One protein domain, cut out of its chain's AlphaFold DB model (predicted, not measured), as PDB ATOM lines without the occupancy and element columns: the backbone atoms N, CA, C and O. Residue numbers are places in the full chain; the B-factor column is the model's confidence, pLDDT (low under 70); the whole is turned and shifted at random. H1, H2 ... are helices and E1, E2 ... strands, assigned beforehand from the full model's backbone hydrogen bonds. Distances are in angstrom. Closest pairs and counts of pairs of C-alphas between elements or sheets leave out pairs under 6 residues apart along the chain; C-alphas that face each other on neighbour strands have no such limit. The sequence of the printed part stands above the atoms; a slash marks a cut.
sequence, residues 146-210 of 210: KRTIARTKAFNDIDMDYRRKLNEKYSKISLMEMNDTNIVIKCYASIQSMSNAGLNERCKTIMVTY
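Overview. This is residues 146 to 210 of the 210 residues of an uncharacterized protein of Clostridium tagluense (UniProt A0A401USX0). One long helix, H1, packs lengthwise on one face of a small three-stranded sheet, and a short helix, H2, sits beyond the sheet at the end of the domain where E2 runs out. This makes two layers, a helix on one face of a sheet. The 65 printed residues hold H1, E1, E2, H2 and E3 along the chain; the antiparallel sheet has the order E1, E2, E3, and the class is mixed, helices and strands. The whole is compact, with a radius of gyration of the C-alphas of 11.7 A, yet elongated, spanning 36 by 21 by 15 A.

Arrangement. Start with H1, residues 146 to 166, which is on the sheet of E1, residues 173 to 178, E2, residues 182 to 187, and E3, residues 205 to 209. Its height over the sheet is 9.0 A, and it runs along the strands, at 23 degrees to E2 on the local plane. Look at Arg 151 and Ile 183, the closest C-alphas of H1 and E2, 7.1 A apart. The hairpin E1 and E2 has N 174 and O 186 at 2.9 A; between E2 and E3, N 185 and O 206 are also at 2.9 A. H2, residues 191 to 196, is not on the sheet; it is close to H1 but not clearly touching, the closest C-alphas, Leu 166 and Ser 193, being 6.7 A apart. In H1 and H2 every O i to N i+4 pair is within hydrogen-bond range.

Along the chain. Find C-alpha 146 at (-23.794, 14.894, 19.509); from there H1 runs 30.2 A. E1 is 14.3 A long, E2 16.4 A, H2 8.6 A and E3 13.4 A, ending at C-alpha 209, (-16.979, 15.053, 31.472).

Size, cuts and confidence. The C-alphas of Lys 146 and Gln 192, the two farthest apart, are 37.1 A from each other. The printed part has no cut, no link is long, and no printed residue is under 70 in pLDDT.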
ATOM      1  N   LYS A 146     -25.170  15.294  19.182       95.94
ATOM      2  CA  LYS A 146     -23.794  14.894  19.509       95.94
ATOM      3  C   LYS A 146     -23.595  14.839  21.023       95.94
ATOM      4  O   LYS A 146     -23.041  13.864  21.516       95.94
ATOM      5  N   ARG A 147     -24.100  15.846  21.744       95.31
ATOM      6  CA  ARG A 147     -24.095  15.891  23.213       95.31
ATOM      7  C   ARG A 147     -24.894  14.732  23.800       95.31
ATOM      8  O   ARG A 147     -24.397  14.059  24.692       95.31
ATOM      9  N   THR A 148     -26.078  14.455  23.263       96.19
ATOM     10  CA  THR A 148     -26.926  13.332  23.693       96.19
ATOM     11  C   THR A 148     -26.205  11.998  23.536       96.19
ATOM     12  O   THR A 148     -26.084  11.256  24.501       96.19
ATOM     13  N   ILE A 149     -25.606  11.738  22.369       96.50
ATOM     14  CA  ILE A 149     -24.812  10.523  22.122       96.50
ATOM     15  C   ILE A 149     -23.628  10.418  23.095       96.50
ATOM     16  O   ILE A 149     -23.388   9.345  23.650       96.50
ATOM     17  N   ALA A 150     -22.894  11.513  23.315       96.62
ATOM     18  CA  ALA A 150     -21.748  11.532  24.223       96.62
ATOM     19  C   ALA A 150     -22.161  11.242  25.678       96.62
ATOM     20  O   ALA A 150     -21.551  10.391  26.324       96.62
ATOM     21  N   ARG A 151     -23.249  11.862  26.158       96.94
ATOM     22  CA  ARG A 151     -23.832  11.608  27.487       96.94
ATOM     23  C   ARG A 151     -24.275  10.160  27.652       96.94
ATOM     24  O   ARG A 151     -23.877   9.517  28.621       96.94
ATOM     25  N   THR A 152     -25.043   9.633  26.697       96.69
ATOM     26  CA  THR A 152     -25.511   8.241  26.717       96.69
ATOM     27  C   THR A 152     -24.333   7.277  26.775       96.69
ATOM     28  O   THR A 152     -24.330   6.347  27.581       96.69
ATOM     29  N   LYS A 153     -23.290   7.518  25.969       97.44
ATOM     30  CA  LYS A 153     -22.075   6.700  25.994       97.44
ATOM     31  C   LYS A 153     -21.375   6.770  27.353       97.44
ATOM     32  O   LYS A 153     -21.086   5.725  27.928       97.44
ATOM     33  N   ALA A 154     -21.133   7.972  27.872       97.56
ATOM     34  CA  ALA A 154     -20.445   8.171  29.145       97.56
ATOM     35  C   ALA A 154     -21.191   7.509  30.315       97.56
ATOM     36  O   ALA A 154     -20.574   6.840  31.143       97.56
ATOM     37  N   PHE A 155     -22.522   7.633  30.356       97.88
ATOM     38  CA  PHE A 155     -23.348   6.962  31.359       97.88
ATOM     39  C   PHE A 155     -23.256   5.437  31.246       97.88
ATOM     40  O   PHE A 155     -23.021   4.766  32.250       97.88
ATOM     41  N   ASN A 156     -23.395   4.887  30.037       97.50
ATOM     42  CA  ASN A 156     -23.366   3.441  29.811       97.50
ATOM     43  C   ASN A 156     -22.000   2.821  30.130       97.50
ATOM     44  O   ASN A 156     -21.950   1.757  30.746       97.50
ATOM     45  N   ASP A 157     -20.900   3.486  29.763       97.81
ATOM     46  CA  ASP A 157     -19.544   3.029  30.091       97.81
ATOM     47  C   ASP A 157     -19.370   2.893  31.618       97.81
ATOM     48  O   ASP A 157     -18.815   1.907  32.112       97.81
ATOM     49  N   ILE A 158     -19.897   3.856  32.380       97.00
ATOM     50  CA  ILE A 158     -19.848   3.860  33.847       97.00
ATOM     51  C   ILE A 158     -20.797   2.823  34.440       97.00
ATOM     52  O   ILE A 158     -20.391   2.105  35.355       97.00
ATOM     53  N   ASP A 159     -22.028   2.706  33.933       97.88
ATOM     54  CA  ASP A 159     -22.977   1.678  34.379       97.88
ATOM     55  C   ASP A 159     -22.365   0.283  34.244       97.88
ATOM     56  O   ASP A 159     -22.383  -0.513  35.186       97.88
ATOM     57  N   MET A 160     -21.760   0.006  33.086       97.94
ATOM     58  CA  MET A 160     -21.093  -1.261  32.808       97.94
ATOM     59  C   MET A 160     -19.918  -1.513  33.754       97.94
ATOM     60  O   MET A 160     -19.795  -2.621  34.287       97.94
ATOM     61  N   ASP A 161     -19.067  -0.513  34.001       97.06
ATOM     62  CA  ASP A 161     -17.942  -0.662  34.927       97.06
ATOM     63  C   ASP A 161     -18.415  -0.928  36.365       97.06
ATOM     64  O   ASP A 161     -17.913  -1.849  37.016       97.06
ATOM     65  N   TYR A 162     -19.422  -0.191  36.841       97.25
ATOM     66  CA  TYR A 162     -19.976  -0.360  38.187       97.25
ATOM     67  C   TYR A 162     -20.648  -1.719  38.346       97.25
ATOM     68  O   TYR A 162     -20.381  -2.414  39.324       97.25
ATOM     69  N   ARG A 163     -21.467  -2.145  37.381       97.69
ATOM     70  CA  ARG A 163     -22.116  -3.465  37.401       97.69
ATOM     71  C   ARG A 163     -21.103  -4.597  37.430       97.69
ATOM     72  O   ARG A 163     -21.264  -5.531  38.208       97.69
ATOM     73  N   ARG A 164     -20.026  -4.491  36.646       97.56
ATOM     74  CA  ARG A 164     -18.931  -5.466  36.659       97.56
ATOM     75  C   ARG A 164     -18.228  -5.510  38.015       97.56
ATOM     76  O   ARG A 164     -18.055  -6.593  38.561       97.56
ATOM     77  N   LYS A 165     -17.833  -4.357  38.565       97.00
ATOM     78  CA  LYS A 165     -17.113  -4.273  39.850       97.00
ATOM     79  C   LYS A 165     -17.958  -4.753  41.029       97.00
ATOM     80  O   LYS A 165     -17.449  -5.438  41.906       97.00
ATOM     81  N   LEU A 166     -19.245  -4.415  41.034       96.75
ATOM     82  CA  LEU A 166     -20.189  -4.788  42.090       96.75
ATOM     83  C   LEU A 166     -20.767  -6.200  41.909       96.75
ATOM     84  O   LEU A 166     -21.455  -6.681  42.803       96.75
ATOM     85  N   ASN A 167     -20.490  -6.859  40.775       96.62
ATOM     86  CA  ASN A 167     -21.098  -8.128  40.371       96.62
ATOM     87  C   ASN A 167     -22.640  -8.074  40.366       96.62
ATOM     88  O   ASN A 167     -23.328  -8.937  40.910       96.62
ATOM     89  N   GLU A 168     -23.192  -7.021  39.763       97.00
ATOM     90  CA  GLU A 168     -24.622  -6.723  39.767       97.00
ATOM     91  C   GLU A 168     -25.231  -6.868  38.374       97.00
ATOM     92  O   GLU A 168     -24.752  -6.314  37.381       97.00
ATOM     93  N   LYS A 169     -26.353  -7.592  38.299       95.94
ATOM     94  CA  LYS A 169     -27.073  -7.789  37.035       95.94
ATOM     95  C   LYS A 169     -27.700  -6.492  36.528       95.94
ATOM     96  O   LYS A 169     -27.739  -6.283  35.318       95.94
ATOM     97  N   TYR A 170     -28.188  -5.645  37.430       95.81
ATOM     98  CA  TYR A 170     -28.924  -4.421  37.115       95.81
ATOM     99  C   TYR A 170     -28.129  -3.182  37.512       95.81
ATOM    100  O   TYR A 170     -27.267  -3.253  38.389       95.81
ATOM    101  N   SER A 171     -28.447  -2.051  36.877       96.75
ATOM    102  CA  SER A 171     -27.827  -0.773  37.210       96.75
ATOM    103  C   SER A 171     -27.962  -0.465  38.698       96.75
ATOM    104  O   SER A 171     -29.012  -0.670  39.313       96.75
ATOM    105  N   LYS A 172     -26.872   0.036  39.274       97.06
ATOM    106  CA  LYS A 172     -26.835   0.597  40.630       97.06
ATOM    107  C   LYS A 172     -26.583   2.090  40.607       97.06
ATOM    108  O   LYS A 172     -26.292   2.654  41.659       97.06
ATOM    109  N   ILE A 173     -26.636   2.715  39.439       97.44
ATOM    110  CA  ILE A 173     -26.393   4.137  39.294       97.44
ATOM    111  C   ILE A 173     -27.659   4.847  38.832       97.44
ATOM    112  O   ILE A 173     -28.565   4.250  38.255       97.44
ATOM    113  N   SER A 174     -27.739   6.138  39.108       96.31
ATOM    114  CA  SER A 174     -28.739   7.001  38.496       96.31
ATOM    115  C   SER A 174     -28.104   8.319  38.119       96.31
ATOM    116  O   SER A 174     -27.178   8.799  38.779       96.31
ATOM    117  N   LEU A 175     -28.623   8.882  37.041       95.38
ATOM    118  CA  LEU A 175     -28.332  10.237  36.641       95.38
ATOM    119  C   LEU A 175     -28.982  11.196  37.644       95.38
ATOM    120  O   LEU A 175     -30.162  11.056  37.957       95.38
ATOM    121  N   MET A 176     -28.200  12.135  38.162       94.69
ATOM    122  CA  MET A 176     -28.662  13.146  39.113       94.69
ATOM    123  C   MET A 176     -28.836  14.495  38.431       94.69
ATOM    124  O   MET A 176     -29.851  15.150  38.617       94.69
ATOM    125  N   GLU A 177     -27.840  14.895  37.642       93.12
ATOM    126  CA  GLU A 177     -27.802  16.196  36.980       93.12
ATOM    127  C   GLU A 177     -27.110  16.071  35.622       93.12
ATOM    128  O   GLU A 177     -26.267  15.192  35.408       93.12
ATOM    129  N   MET A 178     -27.440  16.987  34.716       93.38
ATOM    130  CA  MET A 178     -26.774  17.144  33.428       93.38
ATOM    131  C   MET A 178     -26.598  18.623  33.115       93.38
ATOM    132  O   MET A 178     -27.520  19.415  33.287       93.38
ATOM    133  N   ASN A 179     -25.438  18.978  32.578       90.12
ATOM    134  CA  ASN A 179     -25.186  20.275  31.959       90.12
ATOM    135  C   ASN A 179     -24.449  20.070  30.633       90.12
ATOM    136  O   ASN A 179     -24.267  18.935  30.201       90.12
ATOM    137  N   ASP A 180     -24.050  21.140  29.953       88.62
ATOM    138  CA  ASP A 180     -23.505  21.048  28.597       88.62
ATOM    139  C   ASP A 180     -22.232  20.214  28.452       88.62
ATOM    140  O   ASP A 180     -22.034  19.618  27.390       88.62
ATOM    141  N   THR A 181     -21.421  20.099  29.500       91.19
ATOM    142  CA  THR A 181     -20.130  19.399  29.443       91.19
ATOM    143  C   THR A 181     -20.072  18.159  30.324       91.19
ATOM    144  O   THR A 181     -19.242  17.287  30.084       91.19
ATOM    145  N   ASN A 182     -20.917  18.082  31.356       96.06
ATOM    146  CA  ASN A 182     -20.804  17.084  32.409       96.06
ATOM    147  C   ASN A 182     -22.158  16.449  32.757       96.06
ATOM    148  O   ASN A 182     -23.209  17.094  32.715       96.06
ATOM    149  N   ILE A 183     -22.107  15.189  33.185       97.38
ATOM    150  CA  ILE A 183     -23.199  14.504  33.887       97.38
ATOM    151  C   ILE A 183     -22.773  14.173  35.317       97.38
ATOM    152  O   ILE A 183     -21.606  13.870  35.575       97.38
ATOM    153  N   VAL A 184     -23.719  14.225  36.251       97.31
ATOM    154  CA  VAL A 184     -23.519  13.799  37.639       97.31
ATOM    155  C   VAL A 184     -24.250  12.484  37.844       97.31
ATOM    156  O   VAL A 184     -25.457  12.388  37.633       97.31
ATOM    157  N   ILE A 185     -23.512  11.465  38.268       97.56
ATOM    158  CA  ILE A 185     -24.012  10.109  38.469       97.56
ATOM    159  C   ILE A 185     -23.857   9.743  39.939       97.56
ATOM    160  O   ILE A 185     -22.796   9.947  40.530       97.56
ATOM    161  N   LYS A 186     -24.896   9.144  40.524       97.62
ATOM    162  CA  LYS A 186     -24.866   8.613  41.888       97.62
ATOM    163  C   LYS A 186     -25.018   7.102  41.893       97.62
ATOM    164  O   LYS A 186     -25.960   6.575  41.316       97.62
ATOM    165  N   CYS A 187     -24.131   6.417  42.605       97.50
ATOM    166  CA  CYS A 187     -24.240   4.997  42.892       97.50
ATOM    167  C   CYS A 187     -25.048   4.752  44.174       97.50
ATOM    168  O   CYS A 187     -24.815   5.371  45.212       97.50
ATOM    169  N   TYR A 188     -25.963   3.790  44.145       96.44
ATOM    170  CA  TYR A 188     -26.835   3.401  45.254       96.44
ATOM    171  C   TYR A 188     -26.423   2.089  45.938       96.44
ATOM    172  O   TYR A 188     -27.054   1.701  46.916       96.44
ATOM    173  N   ALA A 189     -25.338   1.441  45.504       95.50
ATOM    174  CA  ALA A 189     -24.781   0.282  46.208       95.50
ATOM    175  C   ALA A 189     -24.366   0.637  47.649       95.50
ATOM    176  O   ALA A 189     -23.998   1.778  47.935       95.50
ATOM    177  N   SER A 190     -24.434  -0.320  48.575       93.88
ATOM    178  CA  SER A 190     -24.020  -0.073  49.961       93.88
ATOM    179  C   SER A 190     -22.524   0.248  50.041       93.88
ATOM    180  O   SER A 190     -21.738  -0.241  49.230       93.88
ATOM    181  N   ILE A 191     -22.118   1.032  51.046       92.81
ATOM    182  CA  ILE A 191     -20.703   1.373  51.286       92.81
ATOM    183  C   ILE A 191     -19.855   0.099  51.401       92.81
ATOM    184  O   ILE A 191     -18.788   0.006  50.804       92.81
ATOM    185  N   GLN A 192     -20.371  -0.926  52.087       93.94
ATOM    186  CA  GLN A 192     -19.696  -2.218  52.204       93.94
ATOM    187  C   GLN A 192     -19.498  -2.902  50.845       93.94
ATOM    188  O   GLN A 192     -18.412  -3.401  50.561       93.94
ATOM    189  N   SER A 193     -20.530  -2.925  49.994       94.81
ATOM    190  CA  SER A 193     -20.447  -3.516  48.653       94.81
ATOM    191  C   SER A 193     -19.447  -2.762  47.774       94.81
ATOM    192  O   SER A 193     -18.618  -3.386  47.117       94.81
ATOM    193  N   MET A 194     -19.457  -1.428  47.838       95.50
ATOM    194  CA  MET A 194     -18.486  -0.582  47.146       95.50
ATOM    195  C   MET A 194     -17.057  -0.846  47.630       95.50
ATOM    196  O   MET A 194     -16.180  -1.090  46.807       95.50
ATOM    197  N   SER A 195     -16.835  -0.890  48.946       93.88
ATOM    198  CA  SER A 195     -15.521  -1.176  49.528       93.88
ATOM    199  C   SER A 195     -15.004  -2.556  49.117       93.88
ATOM    200  O   SER A 195     -13.837  -2.680  48.749       93.88
ATOM    201  N   ASN A 196     -15.863  -3.582  49.118       94.56
ATOM    202  CA  ASN A 196     -15.508  -4.930  48.657       94.56
ATOM    203  C   ASN A 196     -15.142  -4.957  47.162       94.56
ATOM    204  O   ASN A 196     -14.338  -5.781  46.739       94.56
ATOM    205  N   ALA A 197     -15.716  -4.045  46.375       94.12
ATOM    206  CA  ALA A 197     -15.456  -3.868  44.950       94.12
ATOM    207  C   ALA A 197     -14.281  -2.911  44.642       94.12
ATOM    208  O   ALA A 197     -14.049  -2.575  43.479       94.12
ATOM    209  N   GLY A 198     -13.558  -2.432  45.663       93.38
ATOM    210  CA  GLY A 198     -12.457  -1.473  45.502       93.38
ATOM    211  C   GLY A 198     -12.901  -0.055  45.118       93.38
ATOM    212  O   GLY A 198     -12.094   0.736  44.633       93.38
ATOM    213  N   LEU A 199     -14.179   0.278  45.317       93.56
ATOM    214  CA  LEU A 199     -14.744   1.611  45.122       93.56
ATOM    215  C   LEU A 199     -14.764   2.358  46.463       93.56
ATOM    216  O   LEU A 199     -15.208   1.820  47.476       93.56
ATOM    217  N   ASN A 200     -14.301   3.607  46.474       91.00
ATOM    218  CA  ASN A 200     -14.310   4.451  47.674       91.00
ATOM    219  C   ASN A 200     -15.503   5.426  47.673       91.00
ATOM    220  O   ASN A 200     -16.254   5.502  46.703       91.00
ATOM    221  N   GLU A 201     -15.664   6.212  48.740       87.75
ATOM    222  CA  GLU A 201     -16.763   7.185  48.874       87.75
ATOM    223  C   GLU A 201     -16.849   8.201  47.723       87.75
ATOM    224  O   GLU A 201     -17.939   8.630  47.356       87.75
ATOM    225  N   ARG A 202     -15.736   8.550  47.065       88.56
ATOM    226  CA  ARG A 202     -15.770   9.455  45.901       88.56
ATOM    227  C   ARG A 202     -16.436   8.815  44.687       88.56
ATOM    228  O   ARG A 202     -16.910   9.524  43.816       88.56
ATOM    229  N   CYS A 203     -16.516   7.486  44.638       89.75
ATOM    230  CA  CYS A 203     -17.268   6.744  43.629       89.75
ATOM    231  C   CYS A 203     -18.782   6.752  43.914       89.75
ATOM    232  O   CYS A 203     -19.576   6.260  43.116       89.75
ATOM    233  N   LYS A 204     -19.221   7.288  45.061       94.06
ATOM    234  CA  LYS A 204     -20.644   7.344  45.398       94.06
ATOM    235  C   LYS A 204     -21.374   8.372  44.548       94.06
ATOM    236  O   LYS A 204     -22.498   8.121  44.122       94.06
ATOM    237  N   THR A 205     -20.730   9.501  44.282       96.75
ATOM    238  CA  THR A 205     -21.229  10.549  43.396       96.75
ATOM    239  C   THR A 205     -20.068  11.076  42.575       96.75
ATOM    240  O   THR A 205     -19.127  11.641  43.125       96.75
ATOM    241  N   ILE A 206     -20.136  10.867  41.264       96.19
ATOM    242  CA  ILE A 206     -19.087  11.261  40.330       96.19
ATOM    243  C   ILE A 206     -19.626  12.258  39.319       96.19
ATOM    244  O   ILE A 206     -20.760  12.152  38.854       96.19
ATOM    245  N   MET A 207     -18.773  13.211  38.975       96.94
ATOM    246  CA  MET A 207     -18.966  14.100  37.844       96.94
ATOM    247  C   MET A 207     -18.146  13.563  36.677       96.94
ATOM    248  O   MET A 207     -16.977  13.212  36.843       96.94
ATOM    249  N   VAL A 208     -18.769  13.486  35.511       95.44
ATOM    250  CA  VAL A 208     -18.206  12.854  34.321       95.44
ATOM    251  C   VAL A 208     -18.270  13.861  33.195       95.44
ATOM    252  O   VAL A 208     -19.361  14.264  32.798       95.44
ATOM    253  N   THR A 209     -17.108  14.261  32.698       93.69
ATOM    254  CA  THR A 209     -16.979  15.053  31.472       93.69
ATOM    255  C   THR A 209     -16.937  14.108  30.273       93.69
ATOM    256  O   THR A 209     -16.328  13.039  30.367       93.69
ATOM    257  N   TYR A 210     -17.589  14.480  29.174       88.06
ATOM    258  CA  TYR A 210     -17.769  13.647  27.979       88.06
ATOM    259  C   TYR A 210     -17.426  14.383  26.681       88.06
ATOM    260  O   TYR A 210     -17.424  15.634  26.679       88.06
TER     261      TYR A 210